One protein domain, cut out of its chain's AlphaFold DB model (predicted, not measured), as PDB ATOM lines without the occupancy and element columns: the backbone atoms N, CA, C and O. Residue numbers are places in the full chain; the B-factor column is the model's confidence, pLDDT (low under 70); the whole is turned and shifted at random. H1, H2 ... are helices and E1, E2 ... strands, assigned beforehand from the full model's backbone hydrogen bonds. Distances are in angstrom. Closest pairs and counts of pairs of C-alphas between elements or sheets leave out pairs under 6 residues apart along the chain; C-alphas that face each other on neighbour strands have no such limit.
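AT A GLANCE: This is residues 207 to 327 of the 327 residues of a protein of Ignavibacteria bacterium ADurb.Bin266 (UniProt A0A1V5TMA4). The model has little regular structure: two side-by-side strands, E1 and E2, with helix H2 packed over them, while a loop-rich end, residues 207 to 241 with tiny H1, extends the long axis. The 121 printed residues hold H1, E1, H2 and E2 in that order, mixed in class, with only 24 residues in named elements; the sheet E1 E2 is parallel. The whole is compact, radius of gyration of the C-alphas 14.9 A, with spans of 46 by 29 by 22 A.

HOW THE PARTS SIT: H1, residues 242 to 245, is apart from H2, residues 296 to 305, and from E2, residues 322 to 326. E1, residues 256 to 260, is E2's parallel neighbour at 26 degrees; N 257 and O 322 are within hydrogen-bond range, 2.8 A. E1, H2 and E2 form a strand-helix-strand unit, parallel neighbour strands with a helix between along the chain, its crossover right-handed. The closest C-alphas of E1 and H2, Val 259 and Ala 301, are 6.8 A apart; those of H2 and E2, Ala 305 and Met 323, 7.5 A. Every O i to N i+4 pair in H2 is within hydrogen-bond range; H1 is too short for one.

IN THESE COORDINATES: H1 begins at C-alpha 242 (8.742, 5.771, -22.198). From first to last C-alpha, H1 measures 4.7 A, E1 12.5 A, H2 14.6 A and E2 13.3 A. E2 ends at C-alpha 326 (3.828, -11.478, -4.303).

THE WHOLE: The C-alphas farthest apart, Ser 236 and Asn 286, are 45.8 A apart. The printed part has no cut; the links E1 to H2 and H2 to E2 are long. Residue 207 alone is under pLDDT 70.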
ATOM      1  N   ALA A 207       5.600   7.532 -32.179       57.78
ATOM      2  CA  ALA A 207       4.757   7.820 -31.022       57.78
ATOM      3  C   ALA A 207       3.599   6.828 -30.950       57.78
ATOM      4  O   ALA A 207       2.453   7.166 -31.251       57.78
ATOM      5  N   TYR A 208       3.886   5.594 -30.528       71.38
ATOM      6  CA  TYR A 208       2.886   4.819 -29.808       71.38
ATOM      7  C   TYR A 208       2.406   5.693 -28.645       71.38
ATOM      8  O   TYR A 208       3.086   5.856 -27.636       71.38
ATOM      9  N   MET A 209       1.258   6.330 -28.844       79.31
ATOM     10  CA  MET A 209       0.534   7.053 -27.816       79.31
ATOM     11  C   MET A 209      -0.701   6.217 -27.522       79.31
ATOM     12  O   MET A 209      -1.583   6.134 -28.385       79.31
ATOM     13  N   PRO A 210      -0.742   5.554 -26.358       88.62
ATOM     14  CA  PRO A 210      -1.917   4.821 -25.935       88.62
ATOM     15  C   PRO A 210      -3.184   5.686 -26.007       88.62
ATOM     16  O   PRO A 210      -3.132   6.896 -25.788       88.62
ATOM     17  N   ASN A 211      -4.333   5.089 -26.321       90.88
ATOM     18  CA  ASN A 211      -5.622   5.791 -26.355       90.88
ATOM     19  C   ASN A 211      -6.245   5.993 -24.957       90.88
ATOM     20  O   ASN A 211      -7.387   6.447 -24.856       90.88
ATOM     21  N   ASP A 212      -5.498   5.662 -23.905       96.25
ATOM     22  CA  ASP A 212      -5.955   5.666 -22.521       96.25
ATOM     23  C   ASP A 212      -6.145   7.106 -22.005       96.25
ATOM     24  O   ASP A 212      -5.290   7.978 -22.218       96.25
ATOM     25  N   PRO A 213      -7.267   7.399 -21.323       95.38
ATOM     26  CA  PRO A 213      -7.709   8.761 -21.026       95.38
ATOM     27  C   PRO A 213      -6.729   9.556 -20.156       95.38
ATOM     28  O   PRO A 213      -6.685  10.786 -20.255       95.38
ATOM     29  N   PHE A 214      -5.931   8.885 -19.320       95.19
ATOM     30  CA  PHE A 214      -4.976   9.539 -18.428       95.19
ATOM     31  C   PHE A 214      -3.528   9.482 -18.922       95.19
ATOM     32  O   PHE A 214      -2.652  10.020 -18.247       95.19
ATOM     33  N   VAL A 215      -3.244   8.941 -20.115       92.75
ATOM     34  CA  VAL A 215      -1.860   8.878 -20.624       92.75
ATOM     35  C   VAL A 215      -1.217  10.260 -20.751       92.75
ATOM     36  O   VAL A 215      -0.054  10.456 -20.407       92.75
ATOM     37  N   ASN A 216      -2.001  11.266 -21.148       91.06
ATOM     38  CA  ASN A 216      -1.516  12.638 -21.286       91.06
ATOM     39  C   ASN A 216      -1.148  13.271 -19.938       91.06
ATOM     40  O   ASN A 216      -0.409  14.249 -19.919       91.06
ATOM     41  N   MET A 217      -1.631  12.708 -18.828       93.81
ATOM     42  CA  MET A 217      -1.327  13.115 -17.455       93.81
ATOM     43  C   MET A 217      -0.134  12.351 -16.851       93.81
ATOM     44  O   MET A 217       0.352  12.710 -15.776       93.81
ATOM     45  N   GLN A 218       0.366  11.308 -17.525       94.31
ATOM     46  CA  GLN A 218       1.534  10.538 -17.092       94.31
ATOM     47  C   GLN A 218       2.830  11.292 -17.422       94.31
ATOM     48  O   GLN A 218       3.600  10.898 -18.295       94.31
ATOM     49  N   TRP A 219       3.105  12.375 -16.693       94.31
ATOM     50  CA  TRP A 219       4.327  13.171 -16.868       94.31
ATOM     51  C   TRP A 219       5.613  12.334 -16.774       94.31
ATOM     52  O   TRP A 219       6.606  12.664 -17.408       94.31
ATOM     53  N   SER A 220       5.603  11.237 -16.012       93.25
ATOM     54  CA  SER A 220       6.749  10.333 -15.880       93.25
ATOM     55  C   SER A 220       7.019   9.507 -17.144       93.25
ATOM     56  O   SER A 220       8.157   9.096 -17.361       93.25
ATOM     57  N   VAL A 221       5.997   9.285 -17.978       93.44
ATOM     58  CA  VAL A 221       6.098   8.646 -19.302       93.44
ATOM     59  C   VAL A 221       6.606   9.651 -20.328       93.44
ATOM     60  O   VAL A 221       7.533   9.335 -21.070       93.44
ATOM     61  N   ARG A 222       5.996  10.845 -20.341       91.75
ATOM     62  CA  ARG A 222       6.336  11.973 -21.215       91.75
ATOM     63  C   ARG A 222       6.008  13.288 -20.514       91.75
ATOM     64  O   ARG A 222       4.838  13.607 -20.288       91.75
ATOM     65  N   ASN A 223       7.022  14.088 -20.220       91.19
ATOM     66  CA  ASN A 223       6.886  15.367 -19.543       91.19
ATOM     67  C   ASN A 223       6.868  16.500 -20.569       91.19
ATOM     68  O   ASN A 223       7.881  16.822 -21.189       91.19
ATOM     69  N   THR A 224       5.712  17.145 -20.725       89.94
ATOM     70  CA  THR A 224       5.547  18.306 -21.620       89.94
ATOM     71  C   THR A 224       5.788  19.637 -20.905       89.94
ATOM     72  O   THR A 224       5.593  20.707 -21.480       89.94
ATOM     73  N   GLY A 225       6.166  19.586 -19.628       92.00
ATOM     74  CA  GLY A 225       6.311  20.726 -18.733       92.00
ATOM     75  C   GLY A 225       5.011  21.153 -18.051       92.00
ATOM     76  O   GLY A 225       5.072  21.685 -16.953       92.00
ATOM     77  N   ASN A 226       3.835  20.878 -18.628       91.69
ATOM     78  CA  ASN A 226       2.548  21.366 -18.102       91.69
ATOM     79  C   ASN A 226       1.516  20.260 -17.832       91.69
ATOM     80  O   ASN A 226       0.352  20.560 -17.582       91.69
ATOM     81  N   ASN A 227       1.912  18.989 -17.899       91.44
ATOM     82  CA  ASN A 227       0.997  17.854 -17.791       91.44
ATOM     83  C   ASN A 227       1.048  17.108 -16.449       91.44
ATOM     84  O   ASN A 227       0.563  15.984 -16.350       91.44
ATOM     85  N   ILE A 228       1.610  17.728 -15.409       90.62
ATOM     86  CA  ILE A 228       1.583  17.176 -14.053       90.62
ATOM     87  C   ILE A 228       0.188  17.444 -13.450       90.62
ATOM     88  O   ILE A 228      -0.199  18.609 -13.336       90.62
ATOM     89  N   PRO A 229      -0.565  16.416 -13.009       87.69
ATOM     90  CA  PRO A 229      -1.956  16.570 -12.551       87.69
ATOM     91  C   PRO A 229      -2.173  17.550 -11.395       87.69
ATOM     92  O   PRO A 229      -3.262  18.088 -11.233       87.69
ATOM     93  N   THR A 230      -1.142  17.804 -10.588       88.38
ATOM     94  CA  THR A 230      -1.196  18.756  -9.469       88.38
ATOM     95  C   THR A 230      -1.100  20.221  -9.908       88.38
ATOM     96  O   THR A 230      -1.166  21.110  -9.062       88.38
ATOM     97  N   GLY A 231      -0.936  20.491 -11.210       86.38
ATOM     98  CA  GLY A 231      -0.799  21.841 -11.766       86.38
ATOM     99  C   GLY A 231       0.594  22.451 -11.596       86.38
ATOM    100  O   GLY A 231       0.786  23.631 -11.878       86.38
ATOM    101  N   VAL A 232       1.571  21.667 -11.132       89.25
ATOM    102  CA  VAL A 232       2.973  22.085 -11.033       89.25
ATOM    103  C   VAL A 232       3.633  22.002 -12.410       89.25
ATOM    104  O   VAL A 232       3.406  21.054 -13.158       89.25
ATOM    105  N   THR A 233       4.476  22.975 -12.746       91.31
ATOM    106  CA  THR A 233       5.265  22.944 -13.985       91.31
ATOM    107  C   THR A 233       6.514  22.078 -13.803       91.31
ATOM    108  O   THR A 233       7.269  22.254 -12.846       91.31
ATOM    109  N   GLY A 234       6.740  21.151 -14.731       89.00
ATOM    110  CA  GLY A 234       7.965  20.362 -14.851       89.00
ATOM    111  C   GLY A 234       8.937  20.940 -15.883       89.00
ATOM    112  O   GLY A 234       8.596  21.829 -16.663       89.00
ATOM    113  N   VAL A 235      10.159  20.407 -15.928       88.94
ATOM    114  CA  VAL A 235      11.088  20.671 -17.037       88.94
ATOM    115  C   VAL A 235      10.764  19.695 -18.170       88.94
ATOM    116  O   VAL A 235      10.862  18.485 -17.982       88.94
ATOM    117  N   SER A 236      10.351  20.219 -19.327       87.75
ATOM    118  CA  SER A 236      10.022  19.407 -20.507       87.75
ATOM    119  C   SER A 236      11.183  18.479 -20.889       87.75
ATOM    120  O   SER A 236      12.335  18.918 -20.917       87.75
ATOM    121  N   GLY A 237      10.884  17.205 -21.152       84.75
ATOM    122  CA  GLY A 237      11.869  16.160 -21.465       84.75
ATOM    123  C   GLY A 237      12.634  15.585 -20.264       84.75
ATOM    124  O   GLY A 237      13.447  14.678 -20.433       84.75
ATOM    125  N   CYS A 238      12.402  16.076 -19.039       90.62
ATOM    126  CA  CYS A 238      12.874  15.410 -17.822       90.62
ATOM    127  C   CYS A 238      11.859  14.340 -17.385       90.62
ATOM    128  O   CYS A 238      11.054  14.565 -16.478       90.62
ATOM    129  N   ASP A 239      11.903  13.192 -18.060       92.75
ATOM    130  CA  ASP A 239      11.051  12.017 -17.856       92.75
ATOM    131  C   ASP A 239      11.812  10.711 -18.164       92.75
ATOM    132  O   ASP A 239      13.023  10.714 -18.400       92.75
ATOM    133  N   MET A 240      11.116   9.570 -18.113       93.94
ATOM    134  CA  MET A 240      11.697   8.254 -18.407       93.94
ATOM    135  C   MET A 240      11.827   7.956 -19.916       93.94
ATOM    136  O   MET A 240      12.362   6.905 -20.263       93.94
ATOM    137  N   ASN A 241      11.364   8.844 -20.806       88.94
ATOM    138  CA  ASN A 241      11.291   8.659 -22.261       88.94
ATOM    139  C   ASN A 241      10.569   7.361 -22.671       88.94
ATOM    140  O   ASN A 241      10.996   6.638 -23.579       88.94
ATOM    141  N   VAL A 242       9.483   7.023 -21.969       93.00
ATOM    142  CA  VAL A 242       8.742   5.771 -22.198       93.00
ATOM    143  C   VAL A 242       7.981   5.824 -23.522       93.00
ATOM    144  O   VAL A 242       7.920   4.821 -24.225       93.00
ATOM    145  N   ASP A 243       7.469   6.994 -23.902       86.56
ATOM    146  CA  ASP A 243       6.835   7.228 -25.203       86.56
ATOM    147  C   ASP A 243       7.762   6.879 -26.377       86.56
ATOM    148  O   ASP A 243       7.335   6.280 -27.364       86.56
ATOM    149  N   SER A 244       9.050   7.185 -26.234       83.19
ATOM    150  CA  SER A 244      10.098   6.811 -27.178       83.19
ATOM    151  C   SER A 244      10.379   5.305 -27.133       83.19
ATOM    152  O   SER A 244      10.487   4.673 -28.186       83.19
ATOM    153  N   ALA A 245      10.447   4.717 -25.932       86.25
ATOM    154  CA  ALA A 245      10.697   3.289 -25.729       86.25
ATOM    155  C   ALA A 245       9.582   2.389 -26.288       86.25
ATOM    156  O   ALA A 245       9.877   1.330 -26.847       86.25
ATOM    157  N   TRP A 246       8.321   2.817 -26.221       89.50
ATOM    158  CA  TRP A 246       7.185   2.073 -26.773       89.50
ATOM    159  C   TRP A 246       7.265   1.857 -28.286       89.50
ATOM    160  O   TRP A 246       6.705   0.894 -28.805       89.50
ATOM    161  N   ASN A 247       8.022   2.699 -28.989       78.62
ATOM    162  CA  ASN A 247       8.274   2.524 -30.420       78.62
ATOM    163  C   ASN A 247       9.302   1.427 -30.713       78.62
ATOM    164  O   ASN A 247       9.405   0.967 -31.845       78.62
ATOM    165  N   ILE A 248      10.067   1.014 -29.699       80.69
ATOM    166  CA  ILE A 248      11.006  -0.106 -29.771       80.69
ATOM    167  C   ILE A 248      10.293  -1.394 -29.347       80.69
ATOM    168  O   ILE A 248      10.395  -2.418 -30.021       80.69
ATOM    169  N   SER A 249       9.580  -1.367 -28.216       86.69
ATOM    170  CA  SER A 249       8.828  -2.515 -27.707       86.69
ATOM    171  C   SER A 249       7.772  -2.095 -26.686       86.69
ATOM    172  O   SER A 249       7.992  -1.199 -25.879       86.69
ATOM    173  N   LEU A 250       6.660  -2.829 -26.656       91.31
ATOM    174  CA  LEU A 250       5.610  -2.720 -25.636       91.31
ATOM    175  C   LEU A 250       5.753  -3.777 -24.523       91.31
ATOM    176  O   LEU A 250       4.841  -3.990 -23.723       91.31
ATOM    177  N   GLY A 251       6.890  -4.474 -24.486       92.69
ATOM    178  CA  GLY A 251       7.097  -5.653 -23.653       92.69
ATOM    179  C   GLY A 251       6.720  -6.955 -24.363       92.69
ATOM    180  O   GLY A 251       6.136  -6.967 -25.447       92.69
ATOM    181  N   ASN A 252       7.097  -8.077 -23.750       91.62
ATOM    182  CA  ASN A 252       6.850  -9.418 -24.269       91.62
ATOM    183  C   ASN A 252       5.966 -10.181 -23.270       91.62
ATOM    184  O   ASN A 252       6.368 -10.311 -22.114       91.62
ATOM    185  N   PRO A 253       4.817 -10.743 -23.683       90.94
ATOM    186  CA  PRO A 253       3.921 -11.469 -22.778       90.94
ATOM    187  C   PRO A 253       4.542 -12.727 -22.148       90.94
ATOM    188  O   PRO A 253       4.020 -13.228 -21.157       90.94
ATOM    189  N   ASN A 254       5.658 -13.234 -22.686       92.88
ATOM    190  CA  ASN A 254       6.413 -14.344 -22.095       92.88
ATOM    191  C   ASN A 254       7.355 -13.903 -20.960       92.88
ATOM    192  O   ASN A 254       7.928 -14.752 -20.280       92.88
ATOM    193  N   VAL A 255       7.541 -12.595 -20.754       95.44
ATOM    194  CA  VAL A 255       8.254 -12.054 -19.595       95.44
ATOM    195  C   VAL A 255       7.245 -11.854 -18.471       95.44
ATOM    196  O   VAL A 255       6.306 -11.064 -18.589       95.44
ATOM    197  N   ILE A 256       7.451 -12.587 -17.378       96.00
ATOM    198  CA  ILE A 256       6.625 -12.505 -16.176       96.00
ATOM    199  C   ILE A 256       7.348 -11.636 -15.149       96.00
ATOM    200  O   ILE A 256       8.465 -11.950 -14.738       96.00
ATOM    201  N   ILE A 257       6.701 -10.555 -14.727       97.81
ATOM    202  CA  ILE A 257       7.214  -9.597 -13.750       97.81
ATOM    203  C   ILE A 257       6.566  -9.891 -12.395       97.81
ATOM    204  O   ILE A 257       5.348  -9.825 -12.248       97.81
ATOM    205  N   SER A 258       7.380 -10.220 -11.394       96.38
ATOM    206  CA  SER A 258       6.904 -10.408 -10.022       96.38
ATOM    207  C   SER A 258       6.841  -9.068  -9.295       96.38
ATOM    208  O   SER A 258       7.858  -8.387  -9.186       96.38
ATOM    209  N   VAL A 259       5.678  -8.717  -8.750       97.38
ATOM    210  CA  VAL A 259       5.486  -7.519  -7.920       97.38
ATOM    211  C   VAL A 259       5.514  -7.949  -6.457       97.38
ATOM    212  O   VAL A 259       4.516  -8.449  -5.948       97.38
ATOM    213  N   SER A 260       6.679  -7.831  -5.815       96.62
ATOM    214  CA  SER A 260       6.887  -8.177  -4.400       96.62
ATOM    215  C   SER A 260       6.620  -6.965  -3.512       96.62
ATOM    216  O   SER A 260       7.534  -6.182  -3.264       96.62
ATOM    217  N   ASP A 261       5.380  -6.799  -3.064       97.12
ATOM    218  CA  ASP A 261       4.908  -5.588  -2.388       97.12
ATOM    219  C   ASP A 261       3.714  -5.904  -1.458       97.12
ATOM    220  O   ASP A 261       3.586  -7.023  -0.976       97.12
ATOM    221  N   THR A 262       2.800  -4.968  -1.197       96.31
ATOM    222  CA  THR A 262       1.601  -5.185  -0.368       96.31
ATOM    223  C   THR A 262       0.557  -6.113  -1.000       96.31
ATOM    224  O   THR A 262      -0.473  -6.382  -0.380       96.31
ATOM    225  N   GLY A 263       0.826  -6.633  -2.196       96.25
ATOM    226  CA  GLY A 263      -0.113  -7.322  -3.074       96.25
ATOM    227  C   GLY A 263      -0.476  -6.468  -4.289       96.25
ATOM    228  O   GLY A 263       0.011  -5.354  -4.447       96.25
ATOM    229  N   CYS A 264      -1.343  -6.976  -5.158       97.56
ATOM    230  CA  CYS A 264      -1.956  -6.203  -6.233       97.56
ATOM    231  C   CYS A 264      -3.464  -6.462  -6.278       97.56
ATOM    232  O   CYS A 264      -3.903  -7.602  -6.108       97.56
ATOM    233  N   ASP A 265      -4.259  -5.436  -6.572       96.50
ATOM    234  CA  ASP A 265      -5.648  -5.621  -6.981       96.50
ATOM    235  C   ASP A 265      -5.682  -6.287  -8.364       96.50
ATOM    236  O   ASP A 265      -5.640  -5.647  -9.416       96.50
ATOM    237  N   THR A 266      -5.742  -7.617  -8.359       94.50
ATOM    238  CA  THR A 266      -5.782  -8.427  -9.580       94.50
ATOM    239  C   THR A 266      -7.105  -8.319 -10.339       94.50
ATOM    240  O   THR A 266      -7.224  -8.888 -11.422       94.50
ATOM    241  N   LEU A 267      -8.109  -7.646  -9.769       95.38
ATOM    242  CA  LEU A 267      -9.424  -7.437 -10.372       95.38
ATOM    243  C   LEU A 267      -9.594  -6.021 -10.932       95.38
ATOM    244  O   LEU A 267     -10.610  -5.758 -11.573       95.38
ATOM    245  N   HIS A 268      -8.611  -5.138 -10.737       97.44
ATOM    246  CA  HIS A 268      -8.639  -3.786 -11.274       97.44
ATOM    247  C   HIS A 268      -8.850  -3.815 -12.795       97.44
ATOM    248  O   HIS A 268      -8.151  -4.536 -13.519       97.44
ATOM    249  N   GLU A 269      -9.800  -3.021 -13.291       97.44
ATOM    250  CA  GLU A 269     -10.213  -3.016 -14.703       97.44
ATOM    251  C   GLU A 269      -9.042  -2.766 -15.661       97.44
ATOM    252  O   GLU A 269      -8.938  -3.421 -16.695       97.44
ATOM    253  N   ASP A 270      -8.105  -1.915 -15.246       97.81
ATOM    254  CA  ASP A 270      -6.927  -1.535 -16.030       97.81
ATOM    255  C   ASP A 270      -5.715  -2.488 -15.886       97.81
ATOM    256  O   ASP A 270      -4.688  -2.311 -16.537       97.81
ATOM    257  N   LEU A 271      -5.797  -3.509 -15.019       97.75
ATOM    258  CA  LEU A 271      -4.672  -4.423 -14.727       97.75
ATOM    259  C   LEU A 271      -4.998  -5.900 -14.933       97.75
ATOM    260  O   LEU A 271      -4.106  -6.694 -15.236       97.75
ATOM    261  N   SER A 272      -6.260  -6.288 -14.754       96.31
ATOM    262  CA  SER A 272      -6.687  -7.689 -14.665       96.31
ATOM    263  C   SER A 272      -6.238  -8.548 -15.853       96.31
ATOM    264  O   SER A 272      -5.807  -9.684 -15.657       96.31
ATOM    265  N   ALA A 273      -6.238  -8.004 -17.076       96.94
ATOM    266  CA  ALA A 273      -5.805  -8.729 -18.273       96.94
ATOM    267  C   ALA A 273      -4.298  -9.055 -18.290       96.94
ATOM    268  O   ALA A 273      -3.870  -9.965 -19.011       96.94
ATOM    269  N   ASN A 274      -3.487  -8.340 -17.506       97.81
ATOM    270  CA  ASN A 274      -2.046  -8.558 -17.395       97.81
ATOM    271  C   ASN A 274      -1.636  -9.386 -16.179       97.81
ATOM    272  O   ASN A 274      -0.498  -9.849 -16.138       97.81
ATOM    273  N   PHE A 275      -2.546  -9.692 -15.257       96.94
ATOM    274  CA  PHE A 275      -2.290 -10.704 -14.237       96.94
ATOM    275  C   PHE A 275      -2.500 -12.117 -14.772       96.94
ATOM    276  O   PHE A 275      -3.375 -12.373 -15.596       96.94
ATOM    277  N   ILE A 276      -1.696 -13.062 -14.283       93.94
ATOM    278  CA  ILE A 276      -1.863 -14.480 -14.611       93.94
ATOM    279  C   ILE A 276      -2.897 -15.081 -13.638       93.94
ATOM    280  O   ILE A 276      -2.620 -15.160 -12.434       93.94
ATOM    281  N   PRO A 277      -4.084 -15.518 -14.101       90.56
ATOM    282  CA  PRO A 277      -5.143 -15.989 -13.211       90.56
ATOM    283  C   PRO A 277      -4.718 -17.197 -12.369       90.56
ATOM    284  O   PRO A 277      -4.054 -18.106 -12.862       90.56
ATOM    285  N   GLY A 278      -5.127 -17.225 -11.097       88.81
ATOM    286  CA  GLY A 278      -4.847 -18.347 -10.190       88.81
ATOM    287  C   GLY A 278      -3.378 -18.492  -9.779       88.81
ATOM    288  O   GLY A 278      -2.996 -19.527  -9.237       88.81
ATOM    289  N   THR A 279      -2.555 -17.475 -10.032       91.50
ATOM    290  CA  THR A 279      -1.147 -17.438  -9.629       91.50
ATOM    291  C   THR A 279      -0.906 -16.375  -8.557       91.50
ATOM    292  O   THR A 279      -1.836 -15.735  -8.070       91.50
ATOM    293  N   GLY A 280       0.352 -16.208  -8.164       93.94
ATOM    294  CA  GLY A 280       0.775 -15.292  -7.114       93.94
ATOM    295  C   GLY A 280       0.866 -15.985  -5.765       93.94
ATOM    296  O   GLY A 280       0.434 -17.134  -5.598       93.94
ATOM    297  N   ARG A 281       1.465 -15.296  -4.798       96.38
ATOM    298  CA  ARG A 281       1.663 -15.843  -3.458       96.38
ATOM    299  C   ARG A 281       1.511 -14.772  -2.395       96.38
ATOM    300  O   ARG A 281       2.089 -13.703  -2.522       96.38
ATOM    301  N   ASN A 282       0.790 -15.115  -1.335       95.94
ATOM    302  CA  ASN A 282       0.698 -14.333  -0.121       95.94
ATOM    303  C   ASN A 282       1.471 -15.090   0.959       95.94
ATOM    304  O   ASN A 282       1.042 -16.144   1.433       95.94
ATOM    305  N   PHE A 283       2.650 -14.592   1.302       95.06
ATOM    306  CA  PHE A 283       3.533 -15.137   2.320       95.06
ATOM    307  C   PHE A 283       3.117 -14.732   3.735       95.06
ATOM    308  O   PHE A 283       3.487 -15.427   4.679       95.06
ATOM    309  N   TYR A 284       2.299 -13.687   3.895       90.75
ATOM    310  CA  TYR A 284       1.772 -13.286   5.201       90.75
ATOM    311  C   TYR A 284       0.829 -14.344   5.797       90.75
ATOM    312  O   TYR A 284       0.925 -14.666   6.979       90.75
ATOM    313  N   ASN A 285      -0.061 -14.923   4.984       92.62
ATOM    314  CA  ASN A 285      -1.025 -15.946   5.424       92.62
ATOM    315  C   ASN A 285      -0.884 -17.298   4.696       92.62
ATOM    316  O   ASN A 285      -1.695 -18.201   4.903       92.62
ATOM    317  N   ASN A 286       0.151 -17.448   3.866       93.25
ATOM    318  CA  ASN A 286       0.481 -18.658   3.116       93.25
ATOM    319  C   ASN A 286      -0.617 -19.142   2.139       93.25
ATOM    320  O   ASN A 286      -0.804 -20.349   1.966       93.25
ATOM    321  N   THR A 287      -1.327 -18.228   1.470       93.94
ATOM    322  CA  THR A 287      -2.349 -18.560   0.456       93.94
ATOM    323  C   THR A 287      -1.887 -18.273  -0.976       93.94
ATOM    324  O   THR A 287      -0.955 -17.506  -1.209       93.94
ATOM    325  N   ILE A 288      -2.551 -18.888  -1.961       92.44
ATOM    326  CA  ILE A 288      -2.392 -18.536  -3.384       92.44
ATOM    327  C   ILE A 288      -2.973 -17.136  -3.629       92.44
ATOM    328  O   ILE A 288      -3.937 -16.740  -2.970       92.44
ATOM    329  N   GLY A 289      -2.396 -16.413  -4.587       89.75
ATOM    330  CA  GLY A 289      -2.773 -15.039  -4.906       89.75
ATOM    331  C   GLY A 289      -2.040 -14.032  -4.033       89.75
ATOM    332  O   GLY A 289      -1.218 -14.395  -3.204       89.75
ATOM    333  N   GLY A 290      -2.329 -12.755  -4.220       90.31
ATOM    334  CA  GLY A 290      -1.692 -11.678  -3.471       90.31
ATOM    335  C   GLY A 290      -2.525 -10.422  -3.596       90.31
ATOM    336  O   GLY A 290      -2.036  -9.443  -4.136       90.31
ATOM    337  N   PHE A 291      -3.797 -10.492  -3.194       92.69
ATOM    338  CA  PHE A 291      -4.696  -9.342  -3.258       92.69
ATOM    339  C   PHE A 291      -4.186  -8.218  -2.350       92.69
ATOM    340  O   PHE A 291      -3.710  -8.486  -1.244       92.69
ATOM    341  N   ASP A 292      -4.269  -6.985  -2.836       94.88
ATOM    342  CA  ASP A 292      -3.779  -5.806  -2.129       94.88
ATOM    343  C   ASP A 292      -4.839  -5.235  -1.187       94.88
ATOM    344  O   ASP A 292      -5.952  -4.920  -1.595       94.88
ATOM    345  N   ASP A 293      -4.472  -5.063   0.075       92.31
ATOM    346  CA  ASP A 293      -5.280  -4.423   1.114       92.31
ATOM    347  C   ASP A 293      -4.690  -3.077   1.581       92.31
ATOM    348  O   ASP A 293      -5.268  -2.429   2.454       92.31
ATOM    349  N   MET A 294      -3.573  -2.630   0.987       94.62
ATOM    350  CA  MET A 294      -2.877  -1.382   1.346       94.62
ATOM    351  C   MET A 294      -2.754  -0.395   0.175       94.62
ATOM    352  O   MET A 294      -2.673   0.811   0.399       94.62
ATOM    353  N   GLY A 295      -2.731  -0.887  -1.065       96.25
ATOM    354  CA  GLY A 295      -2.776  -0.098  -2.300       96.25
ATOM    355  C   GLY A 295      -1.418   0.212  -2.943       96.25
ATOM    356  O   GLY A 295      -1.384   0.603  -4.112       96.25
ATOM    357  N   HIS A 296      -0.298   0.052  -2.228       98.00
ATOM    358  CA  HIS A 296       1.027   0.411  -2.751       98.00
ATOM    359  C   HIS A 296       1.440  -0.492  -3.922       98.00
ATOM    360  O   HIS A 296       1.761   0.006  -5.004       98.00
ATOM    361  N   GLY A 297       1.341  -1.812  -3.754       98.06
ATOM    362  CA  GLY A 297       1.706  -2.758  -4.803       98.06
ATOM    363  C   GLY A 297       0.795  -2.689  -6.031       98.06
ATOM    364  O   GLY A 297       1.269  -2.875  -7.154       98.06
ATOM    365  N   THR A 298      -0.479  -2.320  -5.864       98.38
ATOM    366  CA  THR A 298      -1.379  -2.002  -6.991       98.38
ATOM    367  C   THR A 298      -0.888  -0.788  -7.784       98.38
ATOM    368  O   THR A 298      -0.849  -0.831  -9.014       98.38
ATOM    369  N   GLY A 299      -0.442   0.270  -7.099       97.88
ATOM    370  CA  GLY A 299       0.164   1.439  -7.744       97.88
ATOM    371  C   GLY A 299       1.433   1.087  -8.528       97.88
ATOM    372  O   GLY A 299       1.590   1.504  -9.678       97.88
ATOM    373  N   CYS A 300       2.310   0.260  -7.949       98.25
ATOM    374  CA  CYS A 300       3.492  -0.255  -8.643       98.25
ATOM    375  C   CYS A 300       3.118  -1.080  -9.883       98.25
ATOM    376  O   CYS A 300       3.696  -0.871 -10.951       98.25
ATOM    377  N   ALA A 301       2.133  -1.977  -9.772       98.31
ATOM    378  CA  ALA A 301       1.654  -2.786 -10.890       98.31
ATOM    379  C   ALA A 301       1.118  -1.925 -12.047       98.31
ATOM    380  O   ALA A 301       1.409  -2.216 -13.208       98.31
ATOM    381  N   GLY A 302       0.411  -0.830 -11.739       98.12
ATOM    382  CA  GLY A 302      -0.063   0.126 -12.743       98.12
ATOM    383  C   GLY A 302       1.065   0.767 -13.548       98.12
ATOM    384  O   GLY A 302       1.028   0.771 -14.777       98.12
ATOM    385  N   ILE A 303       2.118   1.231 -12.869       98.00
ATOM    386  CA  ILE A 303       3.300   1.803 -13.535       98.00
ATOM    387  C   ILE A 303       3.999   0.750 -14.404       98.00
ATOM    388  O   ILE A 303       4.435   1.053 -15.512       98.00
ATOM    389  N   ILE A 304       4.100  -0.491 -13.923       98.25
ATOM    390  CA  ILE A 304       4.788  -1.575 -14.628       98.25
ATOM    391  C   ILE A 304       4.031  -1.977 -15.899       98.25
ATOM    392  O   ILE A 304       4.614  -1.946 -16.983       98.25
ATOM    393  N   ALA A 305       2.763  -2.377 -15.776       97.94
ATOM    394  CA  ALA A 305       2.024  -3.009 -16.869       97.94
ATOM    395  C   ALA A 305       0.498  -2.825 -16.772       97.94
ATOM    396  O   ALA A 305      -0.246  -3.774 -17.037       97.94
ATOM    397  N   ALA A 306       0.012  -1.617 -16.451       98.31
ATOM    398  CA  ALA A 306      -1.352  -1.246 -16.846       98.31
ATOM    399  C   ALA A 306      -1.560  -1.484 -18.347       98.31
ATOM    400  O   ALA A 306      -0.633  -1.315 -19.153       98.31
ATOM    401  N   VAL A 307      -2.748  -1.967 -18.699       97.69
ATOM    402  CA  VAL A 307      -3.063  -2.447 -20.043       97.69
ATOM    403  C   VAL A 307      -3.220  -1.245 -20.968       97.69
ATOM    404  O   VAL A 307      -4.273  -0.634 -21.023       97.69
ATOM    405  N   GLY A 308      -2.183  -0.930 -21.737       94.69
ATOM    406  CA  GLY A 308      -2.260   0.161 -22.706       94.69
ATOM    407  C   GLY A 308      -3.231  -0.126 -23.858       94.69
ATOM    408  O   GLY A 308      -3.398  -1.273 -24.282       94.69
ATOM    409  N   ASN A 309      -3.789   0.941 -24.427       93.31
ATOM    410  CA  ASN A 309      -4.732   0.932 -25.549       93.31
ATOM    411  C   ASN A 309      -6.075   0.230 -25.283       93.31
ATOM    412  O   ASN A 309      -6.738  -0.217 -26.228       93.31
ATOM    413  N   ASN A 310      -6.498   0.128 -24.023       93.62
ATOM    414  CA  ASN A 310      -7.810  -0.422 -23.672       93.62
ATOM    415  C   ASN A 310      -8.881   0.680 -23.519       93.62
ATOM    416  O   ASN A 310     -10.066   0.357 -23.413       93.62
ATOM    417  N   GLY A 311      -8.487   1.959 -23.562       95.31
ATOM    418  CA  GLY A 311      -9.381   3.105 -23.407       95.31
ATOM    419  C   GLY A 311      -9.781   3.371 -21.953       95.31
ATOM    420  O   GLY A 311     -10.763   4.077 -21.712       95.31
ATOM    421  N   ILE A 312      -9.047   2.809 -20.993       95.50
ATOM    422  CA  ILE A 312      -9.279   2.891 -19.551       95.50
ATOM    423  C   ILE A 312      -7.995   3.412 -18.904       95.50
ATOM    424  O   ILE A 312      -6.901   3.127 -19.362       95.50
ATOM    425  N   GLY A 313      -8.125   4.220 -17.851       96.38
ATOM    426  CA  GLY A 313      -6.995   4.545 -16.982       96.38
ATOM    427  C   GLY A 313      -5.733   5.055 -17.695       96.38
ATOM    428  O   GLY A 313      -5.753   6.110 -18.342       96.38
ATOM    429  N   ILE A 314      -4.628   4.338 -17.475       97.19
ATOM    430  CA  ILE A 314      -3.256   4.674 -17.876       97.19
ATOM    431  C   ILE A 314      -2.632   3.545 -18.711       97.19
ATOM    432  O   ILE A 314      -3.131   2.432 -18.743       97.19
ATOM    433  N   SER A 315      -1.458   3.783 -19.302       97.44
ATOM    434  CA  SER A 315      -0.624   2.698 -19.840       97.44
ATOM    435  C   SER A 315       0.591   2.460 -18.949       97.44
ATOM    436  O   SER A 315       1.283   3.404 -18.554       97.44
ATOM    437  N   GLY A 316       0.894   1.191 -18.670       97.56
ATOM    438  CA  GLY A 316       2.135   0.803 -18.006       97.56
ATOM    439  C   GLY A 316       3.337   0.953 -18.934       97.56
ATOM    440  O   GLY A 316       3.186   1.069 -20.150       97.56
ATOM    441  N   VAL A 317       4.547   0.914 -18.376       97.38
ATOM    442  CA  VAL A 317       5.800   0.955 -19.150       97.38
ATOM    443  C   VAL A 317       5.905  -0.245 -20.099       97.38
ATOM    444  O   VAL A 317       6.321  -0.084 -21.243       97.38
ATOM    445  N   ALA A 318       5.481  -1.433 -19.662       97.56
ATOM    446  CA  ALA A 318       5.486  -2.663 -20.450       97.56
ATOM    447  C   ALA A 318       4.065  -3.250 -20.558       97.56
ATOM    448  O   ALA A 318       3.780  -4.288 -19.950       97.56
ATOM    449  N   PRO A 319       3.156  -2.606 -21.315       96.94
ATOM    450  CA  PRO A 319       1.722  -2.902 -21.277       96.94
ATOM    451  C   PRO A 319       1.347  -4.294 -21.810       96.94
ATOM    452  O   PRO A 319       0.207  -4.715 -21.634       96.94
ATOM    453  N   LEU A 320       2.271  -5.028 -22.447       96.75
ATOM    454  CA  LEU A 320       2.048  -6.408 -22.905       96.75
ATOM    455  C   LEU A 320       2.644  -7.486 -21.985       96.75
ATOM    456  O   LEU A 320       2.381  -8.673 -22.200       96.75
ATOM    457  N   CYS A 321       3.465  -7.118 -20.996       98.12
ATOM    458  CA  CYS A 321       4.063  -8.079 -20.068       98.12
ATOM    459  C   CYS A 321       3.021  -8.652 -19.098       98.12
ATOM    460  O   CYS A 321       2.001  -8.025 -18.804       98.12
ATOM    461  N   LYS A 322       3.293  -9.849 -18.567       97.62
ATOM    462  CA  LYS A 322       2.449 -10.463 -17.534       97.62
ATOM    463  C   LYS A 322       3.002 -10.210 -16.143       97.62
ATOM    464  O   LYS A 322       4.212 -10.150 -15.950       97.62
ATOM    465  N   MET A 323       2.107 -10.074 -15.176       97.50
ATOM    466  CA  MET A 323       2.427  -9.780 -13.787       97.50
ATOM    467  C   MET A 323       2.008 -10.914 -12.857       97.50
ATOM    468  O   MET A 323       1.000 -11.597 -13.070       97.50
ATOM    469  N   LEU A 324       2.792 -11.077 -11.797       96.44
ATOM    470  CA  LEU A 324       2.586 -12.035 -10.720       96.44
ATOM    471  C   LEU A 324       2.643 -11.294  -9.374       96.44
ATOM    472  O   LEU A 324       3.705 -10.768  -9.037       96.44
ATOM    473  N   PRO A 325       1.557 -11.243  -8.585       96.69
ATOM    474  CA  PRO A 325       1.587 -10.583  -7.286       96.69
ATOM    475  C   PRO A 325       2.270 -11.469  -6.238       96.69
ATOM    476  O   PRO A 325       1.968 -12.662  -6.113       96.69
ATOM    477  N   VAL A 326       3.171 -10.872  -5.462       96.38
ATOM    478  CA  VAL A 326       3.828 -11.478  -4.303       96.38
ATOM    479  C   VAL A 326       3.630 -10.549  -3.105       96.38
ATOM    480  O   VAL A 326       4.162  -9.444  -3.088       96.38
ATOM    481  N   LYS A 327       2.831 -10.996  -2.136       94.56
ATOM    482  CA  LYS A 327       2.523 -10.297  -0.880       94.56
ATOM    483  C   LYS A 327       3.244 -10.946   0.291       94.56
ATOM    484  O   LYS A 327       3.320 -12.194   0.284       94.56
TER     485      LYS A 327